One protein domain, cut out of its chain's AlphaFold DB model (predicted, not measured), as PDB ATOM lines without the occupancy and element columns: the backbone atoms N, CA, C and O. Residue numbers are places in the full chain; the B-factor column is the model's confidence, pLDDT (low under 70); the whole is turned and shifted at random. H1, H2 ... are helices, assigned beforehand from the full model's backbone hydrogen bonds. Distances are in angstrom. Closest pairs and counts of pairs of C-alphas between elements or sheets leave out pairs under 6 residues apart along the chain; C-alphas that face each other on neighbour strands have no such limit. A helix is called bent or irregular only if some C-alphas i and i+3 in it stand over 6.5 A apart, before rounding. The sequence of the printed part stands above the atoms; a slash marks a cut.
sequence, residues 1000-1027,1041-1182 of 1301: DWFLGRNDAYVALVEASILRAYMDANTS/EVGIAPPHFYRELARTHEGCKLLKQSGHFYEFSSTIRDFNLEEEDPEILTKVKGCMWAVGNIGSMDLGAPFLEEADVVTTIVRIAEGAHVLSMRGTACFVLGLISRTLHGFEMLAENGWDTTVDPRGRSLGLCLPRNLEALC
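AT A GLANCE: This is residues 1000 to 1027 and 1041 to 1182 of the 1301 residues of an uncharacterized protein of Fonsecaea pedrosoi CBS 271.37 (UniProt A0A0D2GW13). A helical globule is built round two helices side by side in the middle, H5 and H8, with H7 folded back beside H8 as a hairpin. The long helix H1 crosses H5 on another side, H4 packs slantwise on H5, and H10 packs on H7. The printed part has 170 residues with ten named helices, H1 to H10 in order, and no named strand: all helix. It is compact, with a radius of gyration of the C-alphas of 15.5 A, and spans 46 by 39 by 35 A.

IN THESE COORDINATES: Find C-alpha 1000 at (-29.990, 161.322, 31.911); from there H1, residues 1000 to 1026, runs 36.6 A. It has a kink of 42 degrees near residue 1007 and is irregular, with C-alphas 1003 and 1006 7.7 A apart. Beyond the cut come H2, residues 1049 to 1053, H3, residues 1057 to 1066, and H4, residues 1068 to 1077. H5, residues 1086 to 1103, begins at C-alpha 1086 (-40.232, 176.369, 21.567) and is 25.2 A long. H6, residues 1106 to 1115, is only just irregular, with C-alphas 1107 and 1110 6.9 A apart. Read on to H7, residues 1117 to 1127, H8, residues 1131 to 1144, 20.2 A long, and H9, residues 1148 to 1156. H10, residues 1178 to 1181, ends at C-alpha 1181 (-40.066, 171.190, 1.046).

HOW THE PARTS SIT: Begin at the hub, H5, which touches five helices. It touches H8 at a shallow tilt of 14 degrees, the same way, with C-alphas 1100 and 1140 closest at 4.8 A. Residues 1006 to 1010 of H1 touch H5 about perpendicular, at 90 degrees, with C-alphas 1006 and 1094 4.8 A apart. H4 touches H5 at a steep tilt of 55 degrees, opposite ways; C-alphas 1072 and 1095 are closest, at 4.9 A. H2 touches H5, with C-alphas 1051 and 1102 4.8 A apart. H5 and H6 touch only at the corner, where C-alphas 1102 and 1108 are 5.2 A apart. H7 and H8 form a helical hairpin, with C-alphas 1125 and 1134 4.0 A apart. Farther out, H3 and H6 only just touch, only at their ends, with 3 pairs of C-alphas within 8 A, the closest those of 1060 and 1107 at 7.1 A. H9 touches H6, with C-alphas 1109 and 1149 6.3 A apart, and H10 touches H7, with C-alphas 1126 and 1181 4.7 A apart. Every O i to N i+4 pair is within hydrogen-bond range in H2, H3, H4, H5, H7, H8 and H9, against 15 of 23 in H1 and 3 of 6 in H6; H10 is too short for such a pair.

THE WHOLE: The two farthest C-alphas, of Ser 1027 and Gln 1065, are 48.4 A apart. Residues 1028 to 1040 are not printed, and C-alphas 1027 and 1041 are 14.8 A apart across the cut. The link from H9 to H10 is long, 21 residues; in it, residues 1159 to 1160 pair antiparallel with 1174 to 1175. Confidence is low, with pLDDT under 70, at residues 1023 to 1027 and 1041 to 1042.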
ATOM      1  N   ASP A1000     -30.393 159.925  32.148       92.71
ATOM      2  CA  ASP A1000     -29.990 161.322  31.911       92.71
ATOM      3  C   ASP A1000     -30.298 161.790  30.472       92.71
ATOM      4  O   ASP A1000     -30.782 162.907  30.239       92.71
ATOM      5  N   TRP A1001     -30.025 160.942  29.473       94.31
ATOM      6  CA  TRP A1001     -30.318 161.243  28.069       94.31
ATOM      7  C   TRP A1001     -31.814 161.303  27.781       94.31
ATOM      8  O   TRP A1001     -32.242 162.157  27.004       94.31
ATOM      9  N   PHE A1002     -32.602 160.440  28.420       94.33
ATOM     10  CA  PHE A1002     -34.057 160.439  28.312       94.33
ATOM     11  C   PHE A1002     -34.694 161.681  28.970       94.33
ATOM     12  O   PHE A1002     -35.532 162.348  28.355       94.33
ATOM     13  N   LEU A1003     -34.246 162.035  30.180       91.61
ATOM     14  CA  LEU A1003     -34.809 163.118  30.993       91.61
ATOM     15  C   LEU A1003     -34.402 164.528  30.542       91.61
ATOM     16  O   LEU A1003     -35.139 165.471  30.824       91.61
ATOM     17  N   GLY A1004     -33.275 164.704  29.837       90.46
ATOM     18  CA  GLY A1004     -32.910 166.035  29.333       90.46
ATOM     19  C   GLY A1004     -31.731 166.147  28.365       90.46
ATOM     20  O   GLY A1004     -31.705 167.101  27.582       90.46
ATOM     21  N   ARG A1005     -30.758 165.217  28.330       92.51
ATOM     22  CA  ARG A1005     -29.603 165.413  27.418       92.51
ATOM     23  C   ARG A1005     -29.965 165.291  25.931       92.51
ATOM     24  O   ARG A1005     -29.291 165.921  25.123       92.51
ATOM     25  N   ASN A1006     -31.043 164.586  25.561       95.10
ATOM     26  CA  ASN A1006     -31.606 164.637  24.198       95.10
ATOM     27  C   ASN A1006     -31.962 166.074  23.766       95.10
ATOM     28  O   ASN A1006     -31.750 166.444  22.613       95.10
ATOM     29  N   ASP A1007     -32.466 166.891  24.692       94.91
ATOM     30  CA  ASP A1007     -32.928 168.252  24.412       94.91
ATOM     31  C   ASP A1007     -31.715 169.207  24.345       94.91
ATOM     32  O   ASP A1007     -31.585 170.009  23.420       94.91
ATOM     33  N   ALA A1008     -30.731 169.023  25.237       93.69
ATOM     34  CA  ALA A1008     -29.438 169.720  25.179       93.69
ATOM     35  C   ALA A1008     -28.601 169.365  23.927       93.69
ATOM     36  O   ALA A1008     -27.871 170.210  23.398       93.69
ATOM     37  N   TYR A1009     -28.721 168.135  23.414       93.88
ATOM     38  CA  TYR A1009     -28.052 167.690  22.189       93.88
ATOM     39  C   TYR A1009     -28.498 168.504  20.961       93.88
ATOM     40  O   TYR A1009     -27.674 168.781  20.089       93.88
ATOM     41  N   VAL A1010     -29.753 168.975  20.915       95.68
ATOM     42  CA  VAL A1010     -30.246 169.872  19.849       95.68
ATOM     43  C   VAL A1010     -29.380 171.131  19.759       95.68
ATOM     44  O   VAL A1010     -28.850 171.443  18.690       95.68
ATOM     45  N   ALA A1011     -29.156 171.805  20.891       92.68
ATOM     46  CA  ALA A1011     -28.339 173.015  20.959       92.68
ATOM     47  C   ALA A1011     -26.869 172.750  20.583       92.68
ATOM     48  O   ALA A1011     -26.239 173.576  19.920       92.68
ATOM     49  N   LEU A1012     -26.323 171.583  20.950       90.24
ATOM     50  CA  LEU A1012     -24.969 171.166  20.565       90.24
ATOM     51  C   LEU A1012     -24.831 170.998  19.039       90.24
ATOM     52  O   LEU A1012     -23.836 171.435  18.455       90.24
ATOM     53  N   VAL A1013     -25.829 170.396  18.383       91.62
ATOM     54  CA  VAL A1013     -25.852 170.233  16.921       91.62
ATOM     55  C   VAL A1013     -25.995 171.581  16.214       91.62
ATOM     56  O   VAL A1013     -25.211 171.884  15.313       91.62
ATOM     57  N   GLU A1014     -26.956 172.409  16.630       91.30
ATOM     58  CA  GLU A1014     -27.201 173.724  16.023       91.30
ATOM     59  C   GLU A1014     -25.971 174.644  16.173       91.30
ATOM     60  O   GLU A1014     -25.555 175.288  15.204       91.30
ATOM     61  N   ALA A1015     -25.290 174.615  17.325       87.58
ATOM     62  CA  ALA A1015     -24.028 175.328  17.537       87.58
ATOM     63  C   ALA A1015     -22.863 174.789  16.677       87.58
ATOM     64  O   ALA A1015     -22.042 175.582  16.202       87.58
ATOM     65  N   SER A1016     -22.784 173.469  16.447       84.72
ATOM     66  CA  SER A1016     -21.794 172.857  15.541       84.72
ATOM     67  C   SER A1016     -21.986 173.341  14.101       84.72
ATOM     68  O   SER A1016     -21.024 173.757  13.454       84.72
ATOM     69  N   ILE A1017     -23.229 173.368  13.609       86.81
ATOM     70  CA  ILE A1017     -23.559 173.875  12.268       86.81
ATOM     71  C   ILE A1017     -23.216 175.367  12.154       86.81
ATOM     72  O   ILE A1017     -22.538 175.772  11.210       86.81
ATOM     73  N   LEU A1018     -23.627 176.189  13.124       83.38
ATOM     74  CA  LEU A1018     -23.403 177.637  13.088       83.38
ATOM     75  C   LEU A1018     -21.905 177.987  13.074       83.38
ATOM     76  O   LEU A1018     -21.452 178.758  12.222       83.38
ATOM     77  N   ARG A1019     -21.104 177.358  13.944       79.75
ATOM     78  CA  ARG A1019     -19.647 177.566  13.973       79.75
ATOM     79  C   ARG A1019     -18.985 177.168  12.644       79.75
ATOM     80  O   ARG A1019     -18.062 177.844  12.192       79.75
ATOM     81  N   ALA A1020     -19.506 176.146  11.959       79.88
ATOM     82  CA  ALA A1020     -18.976 175.658  10.684       79.88
ATOM     83  C   ALA A1020     -19.151 176.637   9.510       79.88
ATOM     84  O   ALA A1020     -18.454 176.502   8.495       79.88
ATOM     85  N   TYR A1021     -20.071 177.597   9.639       79.31
ATOM     86  CA  TYR A1021     -20.239 178.713   8.709       79.31
ATOM     87  C   TYR A1021     -19.475 179.971   9.149       79.31
ATOM     88  O   TYR A1021     -19.013 180.711   8.284       79.31
ATOM     89  N   MET A1022     -19.260 180.186  10.454       71.07
ATOM     90  CA  MET A1022     -18.439 181.299  10.958       71.07
ATOM     91  C   MET A1022     -16.940 181.124  10.647       71.07
ATOM     92  O   MET A1022     -16.310 182.041  10.117       71.07
ATOM     93  N   ASP A1023     -16.372 179.936  10.898       58.80
ATOM     94  CA  ASP A1023     -14.928 179.668  10.731       58.80
ATOM     95  C   ASP A1023     -14.448 179.703   9.260       58.80
ATOM     96  O   ASP A1023     -13.247 179.773   8.965       58.80
ATOM     97  N   ALA A1024     -15.385 179.696   8.305       52.33
ATOM     98  CA  ALA A1024     -15.083 179.862   6.885       52.33
ATOM     99  C   ALA A1024     -14.476 181.249   6.577       52.33
ATOM    100  O   ALA A1024     -13.557 181.345   5.761       52.33
ATOM    101  N   ASN A1025     -14.918 182.303   7.275       42.57
ATOM    102  CA  ASN A1025     -14.493 183.681   7.004       42.57
ATOM    103  C   ASN A1025     -13.162 184.059   7.686       42.57
ATOM    104  O   ASN A1025     -12.385 184.844   7.139       42.57
ATOM    105  N   THR A1026     -12.839 183.473   8.843       39.45
ATOM    106  CA  THR A1026     -11.604 183.749   9.614       39.45
ATOM    107  C   THR A1026     -10.346 183.075   9.055       39.45
ATOM    108  O   THR A1026      -9.227 183.476   9.391       39.45
ATOM    109  N   SER A1027     -10.491 182.125   8.125       34.96
ATOM    110  CA  SER A1027      -9.388 181.353   7.521       34.96
ATOM    111  C   SER A1027      -8.344 182.180   6.732       34.96
ATOM    112  O   SER A1027      -7.366 181.624   6.236       34.96
ATOM    113  N   GLU A1041     -14.421 169.013  14.699       57.09
ATOM    114  CA  GLU A1041     -14.781 168.784  13.298       57.09
ATOM    115  C   GLU A1041     -16.083 169.521  12.931       57.09
ATOM    116  O   GLU A1041     -17.178 168.961  12.941       57.09
ATOM    117  N   VAL A1042     -15.959 170.826  12.671       63.22
ATOM    118  CA  VAL A1042     -17.078 171.767  12.694       63.22
ATOM    119  C   VAL A1042     -18.060 171.460  11.565       63.22
ATOM    120  O   VAL A1042     -17.688 171.471  10.384       63.22
ATOM    121  N   GLY A1043     -19.318 171.209  11.933       73.20
ATOM    122  CA  GLY A1043     -20.385 170.801  11.016       73.20
ATOM    123  C   GLY A1043     -20.618 169.289  10.943       73.20
ATOM    124  O   GLY A1043     -21.536 168.866  10.245       73.20
ATOM    125  N   ILE A1044     -19.845 168.471  11.666       80.83
ATOM    126  CA  ILE A1044     -20.138 167.042  11.849       80.83
ATOM    127  C   ILE A1044     -21.140 166.856  13.000       80.83
ATOM    128  O   ILE A1044     -21.089 167.568  14.008       80.83
ATOM    129  N   ALA A1045     -22.058 165.897  12.840       82.58
ATOM    130  CA  ALA A1045     -22.977 165.461  13.887       82.58
ATOM    131  C   ALA A1045     -22.195 164.931  15.117       82.58
ATOM    132  O   ALA A1045     -21.376 164.019  14.951       82.58
ATOM    133  N   PRO A1046     -22.415 165.472  16.333       83.17
ATOM    134  CA  PRO A1046     -21.751 164.999  17.546       83.17
ATOM    135  C   PRO A1046     -22.091 163.529  17.878       83.17
ATOM    136  O   PRO A1046     -23.127 163.023  17.449       83.17
ATOM    137  N   PRO A1047     -21.254 162.819  18.659       82.63
ATOM    138  CA  PRO A1047     -21.589 161.485  19.160       82.63
ATOM    139  C   PRO A1047     -22.871 161.486  20.008       82.63
ATOM    140  O   PRO A1047     -23.097 162.406  20.793       82.63
ATOM    141  N   HIS A1048     -23.680 160.431  19.893       90.14
ATOM    142  CA  HIS A1048     -24.972 160.310  20.575       90.14
ATOM    143  C   HIS A1048     -25.074 158.966  21.305       90.14
ATOM    144  O   HIS A1048     -24.809 157.921  20.711       90.14
ATOM    145  N   PHE A1049     -25.516 158.966  22.567       93.25
ATOM    146  CA  PHE A1049     -25.615 157.749  23.390       93.25
ATOM    147  C   PHE A1049     -26.411 156.613  22.736       93.25
ATOM    148  O   PHE A1049     -25.872 155.528  22.512       93.25
ATOM    149  N   TYR A1050     -27.661 156.877  22.343       94.97
ATOM    150  CA  TYR A1050     -28.516 155.864  21.723       94.97
ATOM    151  C   TYR A1050     -27.959 155.283  20.413       94.97
ATOM    152  O   TYR A1050     -28.250 154.131  20.096       94.97
ATOM    153  N   ARG A1051     -27.114 156.024  19.682       91.92
ATOM    154  CA  ARG A1051     -26.416 155.501  18.499       91.92
ATOM    155  C   ARG A1051     -25.419 154.415  18.867       91.92
ATOM    156  O   ARG A1051     -25.437 153.338  18.282       91.92
ATOM    157  N   GLU A1052     -24.537 154.705  19.820       89.21
ATOM    158  CA  GLU A1052     -23.490 153.764  20.219       89.21
ATOM    159  C   GLU A1052     -24.092 152.562  20.965       89.21
ATOM    160  O   GLU A1052     -23.610 151.443  20.803       89.21
ATOM    161  N   LEU A1053     -25.214 152.754  21.674       92.41
ATOM    162  CA  LEU A1053     -26.028 151.668  22.225       92.41
ATOM    163  C   LEU A1053     -26.573 150.747  21.113       92.41
ATOM    164  O   LEU A1053     -26.409 149.527  21.182       92.41
ATOM    165  N   ALA A1054     -27.142 151.327  20.048       92.87
ATOM    166  CA  ALA A1054     -27.699 150.609  18.895       92.87
ATOM    167  C   ALA A1054     -26.652 149.906  18.002       92.87
ATOM    168  O   ALA A1054     -27.015 149.251  17.027       92.87
ATOM    169  N   ARG A1055     -25.352 149.984  18.321       89.46
ATOM    170  CA  ARG A1055     -24.294 149.208  17.640       89.46
ATOM    171  C   ARG A1055     -24.145 147.777  18.146       89.46
ATOM    172  O   ARG A1055     -23.447 146.982  17.519       89.46
ATOM    173  N   THR A1056     -24.756 147.438  19.280       91.29
ATOM    174  CA  THR A1056     -24.585 146.131  19.925       91.29
ATOM    175  C   THR A1056     -25.925 145.434  20.121       91.29
ATOM    176  O   THR A1056     -26.921 146.065  20.464       91.29
ATOM    177  N   HIS A1057     -25.957 144.107  19.961       93.93
ATOM    178  CA  HIS A1057     -27.166 143.327  20.245       93.93
ATOM    179  C   HIS A1057     -27.593 143.452  21.714       93.93
ATOM    180  O   HIS A1057     -28.788 143.453  22.008       93.93
ATOM    181  N   GLU A1058     -26.633 143.577  22.638       94.54
ATOM    182  CA  GLU A1058     -26.919 143.843  24.047       94.54
ATOM    183  C   GLU A1058     -27.598 145.206  24.257       94.54
ATOM    184  O   GLU A1058     -28.621 145.269  24.939       94.54
ATOM    185  N   GLY A1059     -27.098 146.270  23.619       93.77
ATOM    186  CA  GLY A1059     -27.686 147.605  23.697       93.77
ATOM    187  C   GLY A1059     -29.058 147.713  23.031       93.77
ATOM    188  O   GLY A1059     -29.977 148.262  23.633       93.77
ATOM    189  N   CYS A1060     -29.259 147.106  21.857       95.48
ATOM    190  CA  CYS A1060     -30.586 146.999  21.239       95.48
ATOM    191  C   CYS A1060     -31.577 146.246  22.141       95.48
ATOM    192  O   CYS A1060     -32.731 146.652  22.270       95.48
ATOM    193  N   LYS A1061     -31.142 145.171  22.815       95.94
ATOM    194  CA  LYS A1061     -31.998 144.456  23.770       95.94
ATOM    195  C   LYS A1061     -32.394 145.351  24.950       95.94
ATOM    196  O   LYS A1061     -33.570 145.357  25.303       95.94
ATOM    197  N   LEU A1062     -31.453 146.109  25.520       94.73
ATOM    198  CA  LEU A1062     -31.740 147.064  26.596       94.73
ATOM    199  C   LEU A1062     -32.722 148.153  26.131       94.73
ATOM    200  O   LEU A1062     -33.724 148.384  26.798       94.73
ATOM    201  N   LEU A1063     -32.493 148.746  24.956       95.00
ATOM    202  CA  LEU A1063     -33.358 149.774  24.365       95.00
ATOM    203  C   LEU A1063     -34.799 149.280  24.135       95.00
ATOM    204  O   LEU A1063     -35.757 150.018  24.361       95.00
ATOM    205  N   LYS A1064     -34.968 148.017  23.724       95.19
ATOM    206  CA  LYS A1064     -36.292 147.391  23.580       95.19
ATOM    207  C   LYS A1064     -36.958 147.083  24.926       95.19
ATOM    208  O   LYS A1064     -38.181 147.037  24.993       95.19
ATOM    209  N   GLN A1065     -36.174 146.874  25.984       95.51
ATOM    210  CA  GLN A1065     -36.672 146.644  27.344       95.51
ATOM    211  C   GLN A1065     -37.035 147.940  28.078       95.51
ATOM    212  O   GLN A1065     -37.999 147.927  28.837       95.51
ATOM    213  N   SER A1066     -36.306 149.041  27.857       94.64
ATOM    214  CA  SER A1066     -36.635 150.348  28.446       94.64
ATOM    215  C   SER A1066     -37.816 151.028  27.756       94.64
ATOM    216  O   SER A1066     -38.519 151.820  28.371       94.64
ATOM    217  N   GLY A1067     -38.057 150.721  26.477       95.19
ATOM    218  CA  GLY A1067     -39.175 151.266  25.705       95.19
ATOM    219  C   GLY A1067     -38.937 152.672  25.140       95.19
ATOM    220  O   GLY A1067     -39.749 153.136  24.341       95.19
ATOM    221  N   HIS A1068     -37.803 153.312  25.464       96.40
ATOM    222  CA  HIS A1068     -37.514 154.716  25.133       96.40
ATOM    223  C   HIS A1068     -37.683 155.028  23.636       96.40
ATOM    224  O   HIS A1068     -38.222 156.070  23.277       96.40
ATOM    225  N   PHE A1069     -37.287 154.109  22.744       96.95
ATOM    226  CA  PHE A1069     -37.463 154.290  21.297       96.95
ATOM    227  C   PHE A1069     -38.937 154.465  20.889       96.95
ATOM    228  O   PHE A1069     -39.254 155.309  20.047       96.95
ATOM    229  N   TYR A1070     -39.842 153.668  21.464       97.42
ATOM    230  CA  TYR A1070     -41.265 153.715  21.121       97.42
ATOM    231  C   TYR A1070     -41.932 154.976  21.678       97.42
ATOM    232  O   TYR A1070     -42.838 155.506  21.037       97.42
ATOM    233  N   GLU A1071     -41.445 155.486  22.812       96.96
ATOM    234  CA  GLU A1071     -41.875 156.765  23.380       96.96
ATOM    235  C   GLU A1071     -41.401 157.948  22.528       96.96
ATOM    236  O   GLU A1071     -42.233 158.744  22.100       96.96
ATOM    237  N   PHE A1072     -40.113 158.003  22.150       97.65
ATOM    238  CA  PHE A1072     -39.610 158.997  21.188       97.65
ATOM    239  C   PHE A1072     -40.416 158.963  19.881       97.65
ATOM    240  O   PHE A1072     -40.783 160.007  19.347       97.65
ATOM    241  N   SER A1073     -40.735 157.763  19.389       97.62
ATOM    242  CA  SER A1073     -41.555 157.581  18.189       97.62
ATOM    243  C   SER A1073     -43.002 158.043  18.381       97.62
ATOM    244  O   SER A1073     -43.590 158.551  17.429       97.62
ATOM    245  N   SER A1074     -43.585 157.915  19.580       97.69
ATOM    246  CA  SER A1074     -44.916 158.472  19.861       97.69
ATOM    247  C   SER A1074     -44.881 159.990  19.854       97.69
ATOM    248  O   SER A1074     -45.605 160.587  19.070       97.69
ATOM    249  N   THR A1075     -43.948 160.612  20.579       97.28
ATOM    250  CA  THR A1075     -43.766 162.074  20.591       97.28
ATOM    251  C   THR A1075     -43.617 162.664  19.180       97.28
ATOM    252  O   THR A1075     -44.101 163.760  18.912       97.28
ATOM    253  N   ILE A1076     -42.991 161.930  18.250       98.10
ATOM    254  CA  ILE A1076     -42.873 162.326  16.835       98.10
ATOM    255  C   ILE A1076     -44.196 162.139  16.062       98.10
ATOM    256  O   ILE A1076     -44.539 162.993  15.249       98.10
ATOM    257  N   ARG A1077     -44.951 161.052  16.292       96.90
ATOM    258  CA  ARG A1077     -46.268 160.801  15.658       96.90
ATOM    259  C   ARG A1077     -47.362 161.745  16.144       96.90
ATOM    260  O   ARG A1077     -48.190 162.175  15.341       96.90
ATOM    261  N   ASP A1078     -47.326 162.076  17.427       96.16
ATOM    262  CA  ASP A1078     -48.299 162.923  18.111       96.16
ATOM    263  C   ASP A1078     -48.029 164.428  17.865       96.16
ATOM    264  O   ASP A1078     -48.840 165.278  18.234       96.16
ATOM    265  N   PHE A1079     -46.920 164.775  17.193       97.12
ATOM    266  CA  PHE A1079     -46.562 166.151  16.848       97.12
ATOM    267  C   PHE A1079     -47.560 166.799  15.876       97.12
ATOM    268  O   PHE A1079     -47.782 166.339  14.747       97.12
ATOM    269  N   ASN A1080     -48.118 167.939  16.289       95.90
ATOM    270  CA  ASN A1080     -48.921 168.791  15.424       95.90
ATOM    271  C   ASN A1080     -48.016 169.614  14.491       95.90
ATOM    272  O   ASN A1080     -47.145 170.348  14.944       95.90
ATOM    273  N   LEU A1081     -48.268 169.557  13.178       94.90
ATOM    274  CA  LEU A1081     -47.507 170.326  12.184       94.90
ATOM    275  C   LEU A1081     -47.664 171.847  12.342       94.90
ATOM    276  O   LEU A1081     -46.825 172.584  11.829       94.90
ATOM    277  N   GLU A1082     -48.720 172.302  13.022       93.24
ATOM    278  CA  GLU A1082     -48.996 173.718  13.299       93.24
ATOM    279  C   GLU A1082     -48.405 174.219  14.631       93.24
ATOM    280  O   GLU A1082     -48.622 175.375  14.980       93.24
ATOM    281  N   GLU A1083     -47.691 173.370  15.378       94.95
ATOM    282  CA  GLU A1083     -47.123 173.725  16.683       94.95
ATOM    283  C   GLU A1083     -46.016 174.790  16.576       94.95
ATOM    284  O   GLU A1083     -45.187 174.761  15.661       94.95
ATOM    285  N   GLU A1084     -45.989 175.718  17.535       92.31
ATOM    286  CA  GLU A1084     -45.033 176.830  17.606       92.31
ATOM    287  C   GLU A1084     -44.316 176.954  18.963       92.31
ATOM    288  O   GLU A1084     -43.355 177.724  19.051       92.31
ATOM    289  N   ASP A1085     -44.732 176.223  20.006       94.90
ATOM    290  CA  ASP A1085     -44.106 176.287  21.333       94.90
ATOM    291  C   ASP A1085     -42.626 175.834  21.288       94.90
ATOM    292  O   ASP A1085     -42.344 174.679  20.946       94.90
ATOM    293  N   PRO A1086     -41.653 176.697  21.647       92.98
ATOM    294  CA  PRO A1086     -40.232 176.369  21.567       92.98
ATOM    295  C   PRO A1086     -39.807 175.194  22.461       92.98
ATOM    296  O   PRO A1086     -38.845 174.506  22.112       92.98
ATOM    297  N   GLU A1087     -40.491 174.930  23.577       95.05
ATOM    298  CA  GLU A1087     -40.183 173.794  24.453       95.05
ATOM    299  C   GLU A1087     -40.624 172.478  23.797       95.05
ATOM    300  O   GLU A1087     -39.828 171.538  23.694       95.05
ATOM    301  N   ILE A1088     -41.839 172.440  23.235       96.23
ATOM    302  CA  ILE A1088     -42.360 171.276  22.496       96.23
ATOM    303  C   ILE A1088     -41.520 171.020  21.238       96.23
ATOM    304  O   ILE A1088     -41.092 169.888  20.998       96.23
ATOM    305  N   LEU A1089     -41.211 172.066  20.464       97.10
ATOM    306  CA  LEU A1089     -40.360 171.969  19.276       97.10
ATOM    307  C   LEU A1089     -38.974 171.407  19.628       97.10
ATOM    308  O   LEU A1089     -38.486 170.506  18.945       97.10
ATOM    309  N   THR A1090     -38.354 171.879  20.714       97.22
ATOM    310  CA  THR A1090     -37.058 171.358  21.181       97.22
ATOM    311  C   THR A1090     -37.161 169.886  21.580       97.22
ATOM    312  O   THR A1090     -36.314 169.090  21.168       97.22
ATOM    313  N   LYS A1091     -38.225 169.489  22.293       96.77
ATOM    314  CA  LYS A1091     -38.436 168.093  22.697       96.77
ATOM    315  C   LYS A1091     -38.604 167.158  21.500       96.77
ATOM    316  O   LYS A1091     -38.004 166.081  21.457       96.77
ATOM    317  N   VAL A1092     -39.373 167.581  20.496       97.83
ATOM    318  CA  VAL A1092     -39.588 166.814  19.261       97.83
ATOM    319  C   VAL A1092     -38.293 166.735  18.446       97.83
ATOM    320  O   VAL A1092     -37.930 165.638  18.022       97.83
ATOM    321  N   LYS A1093     -37.522 167.829  18.313       98.25
ATOM    322  CA  LYS A1093     -36.169 167.794  17.716       98.25
ATOM    323  C   LYS A1093     -35.262 166.787  18.432       98.25
ATOM    324  O   LYS A1093     -34.603 165.997  17.760       98.25
ATOM    325  N   GLY A1094     -35.236 166.786  19.768       97.56
ATOM    326  CA  GLY A1094     -34.451 165.843  20.574       97.56
ATOM    327  C   GLY A1094     -34.838 164.384  20.311       97.56
ATOM    328  O   GLY A1094     -33.975 163.545  20.045       97.56
ATOM    329  N   CYS A1095     -36.142 164.090  20.275       98.09
ATOM    330  CA  CYS A1095     -36.660 162.761  19.931       98.09
ATOM    331  C   CYS A1095     -36.294 162.348  18.494       98.09
ATOM    332  O   CYS A1095     -35.852 161.220  18.272       98.09
ATOM    333  N   MET A1096     -36.418 163.256  17.519       98.23
ATOM    334  CA  MET A1096     -36.048 163.001  16.122       98.23
ATOM    335  C   MET A1096     -34.548 162.731  15.969       98.23
ATOM    336  O   MET A1096     -34.168 161.801  15.257       98.23
ATOM    337  N   TRP A1097     -33.685 163.484  16.661       97.82
ATOM    338  CA  TRP A1097     -32.247 163.211  16.677       97.82
ATOM    339  C   TRP A1097     -31.930 161.850  17.290       97.82
ATOM    340  O   TRP A1097     -31.109 161.136  16.713       97.82
ATOM    341  N   ALA A1098     -32.588 161.458  18.384       97.47
ATOM    342  CA  ALA A1098     -32.411 160.137  18.985       97.47
ATOM    343  C   ALA A1098     -32.834 159.013  18.020       97.47
ATOM    344  O   ALA A1098     -32.042 158.105  17.757       97.47
ATOM    345  N   VAL A1099     -34.029 159.105  17.420       97.81
ATOM    346  CA  VAL A1099     -34.535 158.132  16.432       97.81
ATOM    347  C   VAL A1099     -33.631 158.054  15.200       97.81
ATOM    348  O   VAL A1099     -33.266 156.954  14.789       97.81
ATOM    349  N   GLY A1100     -33.193 159.189  14.646       96.17
ATOM    350  CA  GLY A1100     -32.274 159.218  13.505       96.17
ATOM    351  C   GLY A1100     -30.906 158.618  13.819       96.17
ATOM    352  O   GLY A1100     -30.334 157.895  13.006       96.17
ATOM    353  N   ASN A1101     -30.390 158.859  15.024       95.14
ATOM    354  CA  ASN A1101     -29.135 158.275  15.483       95.14
ATOM    355  C   ASN A1101     -29.225 156.749  15.634       95.14
ATOM    356  O   ASN A1101     -28.323 156.050  15.171       95.14
ATOM    357  N   ILE A1102     -30.318 156.234  16.200       95.67
ATOM    358  CA  ILE A1102     -30.594 154.790  16.308       95.67
ATOM    359  C   ILE A1102     -30.748 154.176  14.910       95.67
ATOM    360  O   ILE A1102     -30.053 153.218  14.576       95.67
ATOM    361  N   GLY A1103     -31.584 154.784  14.064       94.35
ATOM    362  CA  GLY A1103     -31.845 154.362  12.685       94.35
ATOM    363  C   GLY A1103     -30.643 154.452  11.738       94.35
ATOM    364  O   GLY A1103     -30.651 153.825  10.683       94.35
ATOM    365  N   SER A1104     -29.585 155.179  12.118       92.54
ATOM    366  CA  SER A1104     -28.329 155.232  11.358       92.54
ATOM    367  C   SER A1104     -27.480 153.957  11.459       92.54
ATOM    368  O   SER A1104     -26.478 153.856  10.749       92.54
ATOM    369  N   MET A1105     -27.844 153.012  12.338       90.94
ATOM    370  CA  MET A1105     -27.130 151.757  12.607       90.94
ATOM    371  C   MET A1105     -27.977 150.548  12.184       90.94
ATOM    372  O   MET A1105     -29.174 150.511  12.452       90.94
ATOM    373  N   ASP A1106     -27.364 149.522  11.581       89.44
ATOM    374  CA  ASP A1106     -28.104 148.402  10.970       89.44
ATOM    375  C   ASP A1106     -28.972 147.606  11.967       89.44
ATOM    376  O   ASP A1106     -30.048 147.133  11.617       89.44
ATOM    377  N   LEU A1107     -28.554 147.499  13.237       93.17
ATOM    378  CA  LEU A1107     -29.355 146.858  14.295       93.17
ATOM    379  C   LEU A1107     -30.501 147.744  14.821       93.17
ATOM    380  O   LEU A1107     -31.371 147.258  15.544       93.17
ATOM    381  N   GLY A1108     -30.509 149.034  14.472       93.33
ATOM    382  CA  GLY A1108     -31.599 149.971  14.739       93.33
ATOM    383  C   GLY A1108     -32.745 149.875  13.727       93.33
ATOM    384  O   GLY A1108     -33.860 150.285  14.040       93.33
ATOM    385  N   ALA A1109     -32.508 149.290  12.549       91.72
ATOM    386  CA  ALA A1109     -33.487 149.191  11.467       91.72
ATOM    387  C   ALA A1109     -34.841 148.552  11.874       91.72
ATOM    388  O   ALA A1109     -35.868 149.160  11.573       91.72
ATOM    389  N   PRO A1110     -34.900 147.435  12.637       93.88
ATOM    390  CA  PRO A1110     -36.178 146.835  13.040       93.88
ATOM    391  C   PRO A1110     -37.037 147.739  13.935       93.88
ATOM    392  O   PRO A1110     -38.254 147.607  13.958       93.88
ATOM    393  N   PHE A1111     -36.424 148.671  14.673       96.33
ATOM    394  CA  PHE A1111     -37.172 149.620  15.499       96.33
ATOM    395  C   PHE A1111     -37.927 150.642  14.639       96.33
ATOM    396  O   PHE A1111     -39.061 150.987  14.961       96.33
ATOM    397  N   LEU A1112     -37.322 151.099  13.533       95.52
ATOM    398  CA  LEU A1112     -37.972 152.007  12.580       95.52
ATOM    399  C   LEU A1112     -39.205 151.351  11.941       95.52
ATOM    400  O   LEU A1112     -40.245 152.000  11.841       95.52
ATOM    401  N   GLU A1113     -39.078 150.077  11.552       91.54
ATOM    402  CA  GLU A1113     -40.144 149.272  10.941       91.54
ATOM    403  C   GLU A1113     -41.289 149.010  11.933       91.54
ATOM    404  O   GLU A1113     -42.443 149.314  11.640       91.54
ATOM    405  N   GLU A1114     -40.979 148.545  13.149       93.52
ATOM    406  CA  GLU A1114     -41.979 148.263  14.193       93.52
ATOM    407  C   GLU A1114     -42.788 149.495  14.639       93.52
ATOM    408  O   GLU A1114     -43.869 149.338  15.209       93.52
ATOM    409  N   ALA A1115     -42.276 150.712  14.426       94.02
ATOM    410  CA  ALA A1115     -42.899 151.954  14.886       94.02
ATOM    411  C   ALA A1115     -43.505 152.840  13.778       94.02
ATOM    412  O   ALA A1115     -44.140 153.839  14.129       94.02
ATOM    413  N   ASP A1116     -43.284 152.527  12.493       92.90
ATOM    414  CA  ASP A1116     -43.659 153.348  11.317       92.90
ATOM    415  C   ASP A1116     -43.363 154.856  11.499       92.90
ATOM    416  O   ASP A1116     -44.171 155.757  11.255       92.90
ATOM    417  N   VAL A1117     -42.171 155.152  12.023       96.50
ATOM    418  CA  VAL A1117     -41.784 156.529  12.373       96.50
ATOM    419  C   VAL A1117     -41.212 157.296  11.173       96.50
ATOM    420  O   VAL A1117     -41.303 158.522  11.127       96.50
ATOM    421  N   VAL A1118     -40.668 156.606  10.162       97.10
ATOM    422  CA  VAL A1118     -39.999 157.240   9.007       97.10
ATOM    423  C   VAL A1118     -40.982 158.054   8.163       97.10
ATOM    424  O   VAL A1118     -40.728 159.232   7.908       97.10
ATOM    425  N   THR A1119     -42.140 157.481   7.826       96.59
ATOM    426  CA  THR A1119     -43.245 158.154   7.118       96.59
ATOM    427  C   THR A1119     -43.697 159.424   7.851       96.59
ATOM    428  O   THR A1119     -43.969 160.464   7.246       96.59
ATOM    429  N   THR A1120     -43.699 159.384   9.186       97.25
ATOM    430  CA  THR A1120     -44.021 160.543  10.028       97.25
ATOM    431  C   THR A1120     -42.937 161.625   9.951       97.25
ATOM    432  O   THR A1120     -43.262 162.803   9.812       97.25
ATOM    433  N   ILE A1121     -41.652 161.261   9.982       98.19
ATOM    434  CA  ILE A1121     -40.551 162.233   9.852       98.19
ATOM    435  C   ILE A1121     -40.562 162.885   8.456       98.19
ATOM    436  O   ILE A1121     -40.344 164.092   8.355       98.19
ATOM    437  N   VAL A1122     -40.900 162.143   7.394       97.60
ATOM    438  CA  VAL A1122     -41.113 162.703   6.042       97.60
ATOM    439  C   VAL A1122     -42.278 163.703   6.034       97.60
ATOM    440  O   VAL A1122     -42.118 164.831   5.566       97.60
ATOM    441  N   ARG A1123     -43.414 163.363   6.662       96.58
ATOM    442  CA  ARG A1123     -44.541 164.295   6.862       96.58
ATOM    443  C   ARG A1123     -44.124 165.573   7.608       96.58
ATOM    444  O   ARG A1123     -44.648 166.640   7.298       96.58
ATOM    445  N   ILE A1124     -43.190 165.503   8.559       97.69
ATOM    446  CA  ILE A1124     -42.640 166.689   9.245       97.69
ATOM    447  C   ILE A1124     -41.731 167.498   8.304       97.69
ATOM    448  O   ILE A1124     -41.881 168.718   8.235       97.69
ATOM    449  N   ALA A1125     -40.848 166.845   7.538       97.18
ATOM    450  CA  ALA A1125     -39.950 167.498   6.576       97.18
ATOM    451  C   ALA A1125     -40.700 168.321   5.513       97.18
ATOM    452  O   ALA A1125     -40.305 169.440   5.187       97.18
ATOM    453  N   GLU A1126     -41.807 167.788   5.001       95.77
ATOM    454  CA  GLU A1126     -42.598 168.402   3.926       95.77
ATOM    455  C   GLU A1126     -43.750 169.277   4.463       95.77
ATOM    456  O   GLU A1126     -44.194 170.233   3.817       95.77
ATOM    457  N   GLY A1127     -44.238 168.976   5.670       93.95
ATOM    458  CA  GLY A1127     -45.479 169.522   6.218       93.95
ATOM    459  C   GLY A1127     -45.336 170.555   7.335       93.95
ATOM    460  O   GLY A1127     -46.184 171.441   7.404       93.95
ATOM    461  N   ALA A1128     -44.297 170.509   8.179       95.51
ATOM    462  CA  ALA A1128     -44.231 171.346   9.388       95.51
ATOM    463  C   ALA A1128     -44.318 172.849   9.072       95.51
ATOM    464  O   ALA A1128     -43.736 173.327   8.094       95.51
ATOM    465  N   HIS A1129     -45.062 173.609   9.871       92.89
ATOM    466  CA  HIS A1129     -45.262 175.037   9.630       92.89
ATOM    467  C   HIS A1129     -44.059 175.884  10.080       92.89
ATOM    468  O   HIS A1129     -43.790 176.915   9.454       92.89
ATOM    469  N   VAL A1130     -43.305 175.421  11.084       95.16
ATOM    470  CA  VAL A1130     -41.981 175.943  11.466       95.16
ATOM    471  C   VAL A1130     -40.908 175.359  10.537       95.16
ATOM    472  O   VAL A1130     -40.830 174.144  10.342       95.16
ATOM    473  N   LEU A1131     -40.075 176.207   9.928       95.13
ATOM    474  CA  LEU A1131     -39.145 175.807   8.860       95.13
ATOM    475  C   LEU A1131     -37.874 175.141   9.405       95.13
ATOM    476  O   LEU A1131     -37.328 174.236   8.771       95.13
ATOM    477  N   SER A1132     -37.423 175.524  10.599       94.63
ATOM    478  CA  SER A1132     -36.316 174.867  11.294       94.63
ATOM    479  C   SER A1132     -36.644 173.417  11.685       94.63
ATOM    480  O   SER A1132     -35.747 172.576  11.642       94.63
ATOM    481  N   MET A1133     -37.920 173.078  11.932       96.63
ATOM    482  CA  MET A1133     -38.369 171.684  12.102       96.63
ATOM    483  C   MET A1133     -38.221 170.866  10.822       96.63
ATOM    484  O   MET A1133     -37.687 169.756  10.874       96.63
ATOM    485  N   ARG A1134     -38.625 171.422   9.666       96.19
ATOM    486  CA  ARG A1134     -38.404 170.779   8.355       96.19
ATOM    487  C   ARG A1134     -36.925 170.456   8.165       96.19
ATOM    488  O   ARG A1134     -36.565 169.343   7.801       96.19
ATOM    489  N   GLY A1135     -36.066 171.420   8.491       95.55
ATOM    490  CA  GLY A1135     -34.621 171.271   8.401       95.55
ATOM    491  C   GLY A1135     -34.023 170.207   9.320       95.55
ATOM    492  O   GLY A1135     -33.161 169.436   8.894       95.55
ATOM    493  N   THR A1136     -34.495 170.116  10.568       97.03
ATOM    494  CA  THR A1136     -34.107 169.021  11.470       97.03
ATOM    495  C   THR A1136     -34.564 167.667  10.924       97.03
ATOM    496  O   THR A1136     -33.779 166.719  10.937       97.03
ATOM    497  N   ALA A1137     -35.780 167.577  10.373       98.10
ATOM    498  CA  ALA A1137     -36.272 166.357   9.736       98.10
ATOM    499  C   ALA A1137     -35.387 165.936   8.554       98.10
ATOM    500  O   ALA A1137     -34.955 164.789   8.519       98.10
ATOM    501  N   CYS A1138     -35.015 166.858   7.659       97.45
ATOM    502  CA  CYS A1138     -34.089 166.583   6.555       97.45
ATOM    503  C   CYS A1138     -32.775 165.935   7.031       97.45
ATOM    504  O   CYS A1138     -32.366 164.913   6.482       97.45
ATOM    505  N   PHE A1139     -32.127 166.477   8.071       96.70
ATOM    506  CA  PHE A1139     -30.892 165.889   8.611       96.70
ATOM    507  C   PHE A1139     -31.105 164.510   9.253       96.70
ATOM    508  O   PHE A1139     -30.248 163.631   9.137       96.70
ATOM    509  N   VAL A1140     -32.243 164.304   9.917       97.31
ATOM    510  CA  VAL A1140     -32.610 163.033  10.558       97.31
ATOM    511  C   VAL A1140     -32.912 161.948   9.520       97.31
ATOM    512  O   VAL A1140     -32.431 160.826   9.669       97.31
ATOM    513  N   LEU A1141     -33.603 162.281   8.425       97.32
ATOM    514  CA  LEU A1141     -33.764 161.393   7.267       97.32
ATOM    515  C   LEU A1141     -32.394 161.049   6.650       97.32
ATOM    516  O   LEU A1141     -32.136 159.892   6.323       97.32
ATOM    517  N   GLY A1142     -31.473 162.019   6.591       94.88
ATOM    518  CA  GLY A1142     -30.097 161.800   6.132       94.88
ATOM    519  C   GLY A1142     -29.338 160.772   6.973       94.88
ATOM    520  O   GLY A1142     -28.719 159.859   6.421       94.88
ATOM    521  N   LEU A1143     -29.460 160.854   8.305       93.94
ATOM    522  CA  LEU A1143     -28.926 159.849   9.230       93.94
ATOM    523  C   LEU A1143     -29.539 158.459   9.008       93.94
ATOM    524  O   LEU A1143     -28.786 157.488   8.927       93.94
ATOM    525  N   ILE A1144     -30.869 158.364   8.882       95.60
ATOM    526  CA  ILE A1144     -31.592 157.099   8.655       95.60
ATOM    527  C   ILE A1144     -31.148 156.445   7.341       95.60
ATOM    528  O   ILE A1144     -30.874 155.247   7.313       95.60
ATOM    529  N   SER A1145     -30.978 157.234   6.273       93.83
ATOM    530  CA  SER A1145     -30.603 156.720   4.949       93.83
ATOM    531  C   SER A1145     -29.239 156.028   4.900       93.83
ATOM    532  O   SER A1145     -28.919 155.422   3.884       93.83
ATOM    533  N   ARG A1146     -28.406 156.126   5.947       90.42
ATOM    534  CA  ARG A1146     -27.080 155.486   5.999       90.42
ATOM    535  C   ARG A1146     -27.134 153.962   6.127       90.42
ATOM    536  O   ARG A1146     -26.133 153.317   5.824       90.42
ATOM    537  N   THR A1147     -28.259 153.396   6.568       89.61
ATOM    538  CA  THR A1147     -28.499 151.944   6.534       89.61
ATOM    539  C   THR A1147     -29.203 151.565   5.236       89.61
ATOM    540  O   THR A1147     -29.953 152.365   4.677       89.61
ATOM    541  N   LEU A1148     -28.993 150.336   4.750       90.25
ATOM    542  CA  LEU A1148     -29.674 149.849   3.542       90.25
ATOM    543  C   LEU A1148     -31.202 149.905   3.706       90.25
ATOM    544  O   LEU A1148     -31.896 150.425   2.842       90.25
ATOM    545  N   HIS A1149     -31.702 149.452   4.855       92.27
ATOM    546  CA  HIS A1149     -33.134 149.411   5.139       92.27
ATOM    547  C   HIS A1149     -33.747 150.809   5.315       92.27
ATOM    548  O   HIS A1149     -34.818 151.096   4.787       92.27
ATOM    549  N   GLY A1150     -33.042 151.726   5.990       93.32
ATOM    550  CA  GLY A1150     -33.472 153.121   6.096       93.32
ATOM    551  C   GLY A1150     -33.499 153.836   4.741       93.32
ATOM    552  O   GLY A1150     -34.372 154.667   4.504       93.32
ATOM    553  N   PHE A1151     -32.588 153.490   3.822       91.70
ATOM    554  CA  PHE A1151     -32.641 153.947   2.431       91.70
ATOM    555  C   PHE A1151     -33.856 153.383   1.674       91.70
ATOM    556  O   PHE A1151     -34.542 154.154   1.005       91.70
ATOM    557  N   GLU A1152     -34.173 152.093   1.814       93.69
ATOM    558  CA  GLU A1152     -35.367 151.480   1.206       93.69
ATOM    559  C   GLU A1152     -36.660 152.179   1.676       93.69
ATOM    560  O   GLU A1152     -37.437 152.652   0.845       93.69
ATOM    561  N   MET A1153     -36.824 152.384   2.989       95.02
ATOM    562  CA  MET A1153     -37.955 153.129   3.574       95.02
ATOM    563  C   MET A1153     -38.094 154.556   3.014       95.02
ATOM    564  O   MET A1153     -39.200 155.044   2.771       95.02
ATOM    565  N   LEU A1154     -36.972 155.250   2.798       94.93
ATOM    566  CA  LEU A1154     -36.958 156.585   2.190       94.93
ATOM    567  C   LEU A1154     -37.337 156.548   0.706       94.93
ATOM    568  O   LEU A1154     -38.071 157.422   0.243       94.93
ATOM    569  N   ALA A1155     -36.880 155.533  -0.029       93.77
ATOM    570  CA  ALA A1155     -37.184 155.349  -1.444       93.77
ATOM    571  C   ALA A1155     -38.677 155.088  -1.702       93.77
ATOM    572  O   ALA A1155     -39.208 155.558  -2.718       93.77
ATOM    573  N   GLU A1156     -39.350 154.390  -0.785       94.75
ATOM    574  CA  GLU A1156     -40.806 154.201  -0.773       94.75
ATOM    575  C   GLU A1156     -41.552 155.510  -0.476       94.75
ATOM    576  O   GLU A1156     -42.532 155.832  -1.146       94.75
ATOM    577  N   ASN A1157     -41.024 156.325   0.442       95.16
ATOM    578  CA  ASN A1157     -41.550 157.649   0.786       95.16
ATOM    579  C   ASN A1157     -41.152 158.768  -0.210       95.16
ATOM    580  O   ASN A1157     -41.350 159.949   0.066       95.16
ATOM    581  N   GLY A1158     -40.603 158.436  -1.385       94.70
ATOM    582  CA  GLY A1158     -40.315 159.410  -2.448       94.70
ATOM    583  C   GLY A1158     -39.027 160.225  -2.272       94.70
ATOM    584  O   GLY A1158     -38.814 161.196  -3.007       94.70
ATOM    585  N   TRP A1159     -38.153 159.823  -1.354       95.65
ATOM    586  CA  TRP A1159     -36.811 160.375  -1.173       95.65
ATOM    587  C   TRP A1159     -35.763 159.509  -1.894       95.65
ATOM    588  O   TRP A1159     -36.020 158.372  -2.288       95.65
ATOM    589  N   ASP A1160     -34.591 160.072  -2.161       93.61
ATOM    590  CA  ASP A1160     -33.481 159.419  -2.864       93.61
ATOM    591  C   ASP A1160     -32.159 159.834  -2.197       93.61
ATOM    592  O   ASP A1160     -32.104 160.881  -1.550       93.61
ATOM    593  N   THR A1161     -31.097 159.033  -2.299       92.18
ATOM    594  CA  THR A1161     -29.832 159.279  -1.575       92.18
ATOM    595  C   THR A1161     -28.610 159.056  -2.455       92.18
ATOM    596  O   THR A1161     -28.651 158.313  -3.434       92.18
ATOM    597  N   THR A1162     -27.493 159.697  -2.113       89.80
ATOM    598  CA  THR A1162     -26.220 159.411  -2.778       89.80
ATOM    599  C   THR A1162     -25.621 158.103  -2.295       89.80
ATOM    600  O   THR A1162     -25.612 157.804  -1.099       89.80
ATOM    601  N   VAL A1163     -25.047 157.354  -3.232       87.98
ATOM    602  CA  VAL A1163     -24.336 156.102  -2.966       87.98
ATOM    603  C   VAL A1163     -22.867 156.211  -3.362       87.98
ATOM    604  O   VAL A1163     -22.508 156.902  -4.315       87.98
ATOM    605  N   ASP A1164     -22.002 155.520  -2.624       81.41
ATOM    606  CA  ASP A1164     -20.601 155.339  -2.996       81.41
ATOM    607  C   ASP A1164     -20.454 154.338  -4.169       81.41
ATOM    608  O   ASP A1164     -21.401 153.622  -4.505       81.41
ATOM    609  N   PRO A1165     -19.261 154.197  -4.780       76.78
ATOM    610  CA  PRO A1165     -19.024 153.216  -5.849       76.78
ATOM    611  C   PRO A1165     -19.189 151.735  -5.446       76.78
ATOM    612  O   PRO A1165     -18.935 150.850  -6.262       76.78
ATOM    613  N   ARG A1166     -19.552 151.442  -4.189       80.12
ATOM    614  CA  ARG A1166     -19.900 150.109  -3.675       80.12
ATOM    615  C   ARG A1166     -21.399 149.976  -3.367       80.12
ATOM    616  O   ARG A1166     -21.794 148.953  -2.816       80.12
ATOM    617  N   GLY A1167     -22.213 150.980  -3.701       81.92
ATOM    618  CA  GLY A1167     -23.657 151.005  -3.461       81.92
ATOM    619  C   GLY A1167     -24.064 151.353  -2.026       81.92
ATOM    620  O   GLY A1167     -25.223 151.164  -1.671       81.92
ATOM    621  N   ARG A1168     -23.147 151.834  -1.175       83.41
ATOM    622  CA  ARG A1168     -23.469 152.221   0.210       83.41
ATOM    623  C   ARG A1168     -23.922 153.673   0.255       83.41
ATOM    624  O   ARG A1168     -23.219 154.537  -0.263       83.41
ATOM    625  N   SER A1169     -25.043 153.950   0.915       88.20
ATOM    626  CA  SER A1169     -25.524 155.322   1.103       88.20
ATOM    627  C   SER A1169     -24.534 156.175   1.903       88.20
ATOM    628  O   SER A1169     -23.978 155.735   2.913       88.20
ATOM    629  N   LEU A1170     -24.335 157.419   1.467       86.05
ATOM    630  CA  LEU A1170     -23.504 158.411   2.158       86.05
ATOM    631  C   LEU A1170     -24.290 159.232   3.197       86.05
ATOM    632  O   LEU A1170     -23.689 159.967   3.984       86.05
ATOM    633  N   GLY A1171     -25.620 159.104   3.226       89.14
ATOM    634  CA  GLY A1171     -26.496 159.884   4.103       89.14
ATOM    635  C   GLY A1171     -27.047 161.180   3.491       89.14
ATOM    636  O   GLY A1171     -27.742 161.923   4.177       89.14
ATOM    637  N   LEU A1172     -26.724 161.500   2.233       91.39
ATOM    638  CA  LEU A1172     -27.077 162.784   1.610       91.39
ATOM    639  C   LEU A1172     -28.417 162.666   0.868       91.39
ATOM    640  O   LEU A1172     -28.477 162.751  -0.358       91.39
ATOM    641  N   CYS A1173     -29.491 162.412   1.617       93.77
ATOM    642  CA  CYS A1173     -30.812 162.206   1.032       93.77
ATOM    643  C   CYS A1173     -31.502 163.522   0.635       93.77
ATOM    644  O   CYS A1173     -31.427 164.518   1.358       93.77
ATOM    645  N   LEU A1174     -32.233 163.498  -0.476       95.56
ATOM    646  CA  LEU A1174     -33.049 164.595  -0.999       95.56
ATOM    647  C   LEU A1174     -34.434 164.046  -1.399       95.56
ATOM    648  O   LEU A1174     -34.520 162.898  -1.840       95.56
ATOM    649  N   PRO A1175     -35.522 164.831  -1.322       95.03
ATOM    650  CA  PRO A1175     -36.792 164.435  -1.921       95.03
ATOM    651  C   PRO A1175     -36.655 164.424  -3.447       95.03
ATOM    652  O   PRO A1175     -36.043 165.328  -4.027       95.03
ATOM    653  N   ARG A1176     -37.292 163.463  -4.132       91.60
ATOM    654  CA  ARG A1176     -37.308 163.421  -5.611       91.60
ATOM    655  C   ARG A1176     -37.921 164.681  -6.234       91.60
ATOM    656  O   ARG A1176     -37.596 165.022  -7.368       91.60
ATOM    657  N   ASN A1177     -38.774 165.392  -5.492       90.64
ATOM    658  CA  ASN A1177     -39.220 166.740  -5.830       90.64
ATOM    659  C   ASN A1177     -38.892 167.737  -4.704       90.64
ATOM    660  O   ASN A1177     -39.568 167.767  -3.679       90.64
ATOM    661  N   LEU A1178     -37.916 168.620  -4.937       90.88
ATOM    662  CA  LEU A1178     -37.540 169.702  -4.012       90.88
ATOM    663  C   LEU A1178     -38.697 170.660  -3.657       90.88
ATOM    664  O   LEU A1178     -38.659 171.294  -2.604       90.88
ATOM    665  N   GLU A1179     -39.736 170.766  -4.493       90.33
ATOM    666  CA  GLU A1179     -40.905 171.607  -4.187       90.33
ATOM    667  C   GLU A1179     -41.747 171.068  -3.023       90.33
ATOM    668  O   GLU A1179     -42.471 171.848  -2.410       90.33
ATOM    669  N   ALA A1180     -41.607 169.790  -2.643       91.13
ATOM    670  CA  ALA A1180     -42.269 169.231  -1.460       91.13
ATOM    671  C   ALA A1180     -41.818 169.907  -0.146       91.13
ATOM    672  O   ALA A1180     -42.589 170.002   0.806       91.13
ATOM    673  N   LEU A1181     -40.593 170.446  -0.106       91.34
ATOM    674  CA  LEU A1181     -40.066 171.190   1.046       91.34
ATOM    675  C   LEU A1181     -40.497 172.662   1.066       91.34
ATOM    676  O   LEU A1181     -40.359 173.324   2.097       91.34
ATOM    677  N   CYS A1182     -40.994 173.186  -0.055       88.59
ATOM    678  CA  CYS A1182     -41.312 174.600  -0.212       88.59
ATOM    679  C   CYS A1182     -42.626 174.975   0.490       88.59
ATOM    680  O   CYS A1182     -43.564 174.182   0.593       88.59
TER     681      CYS A1182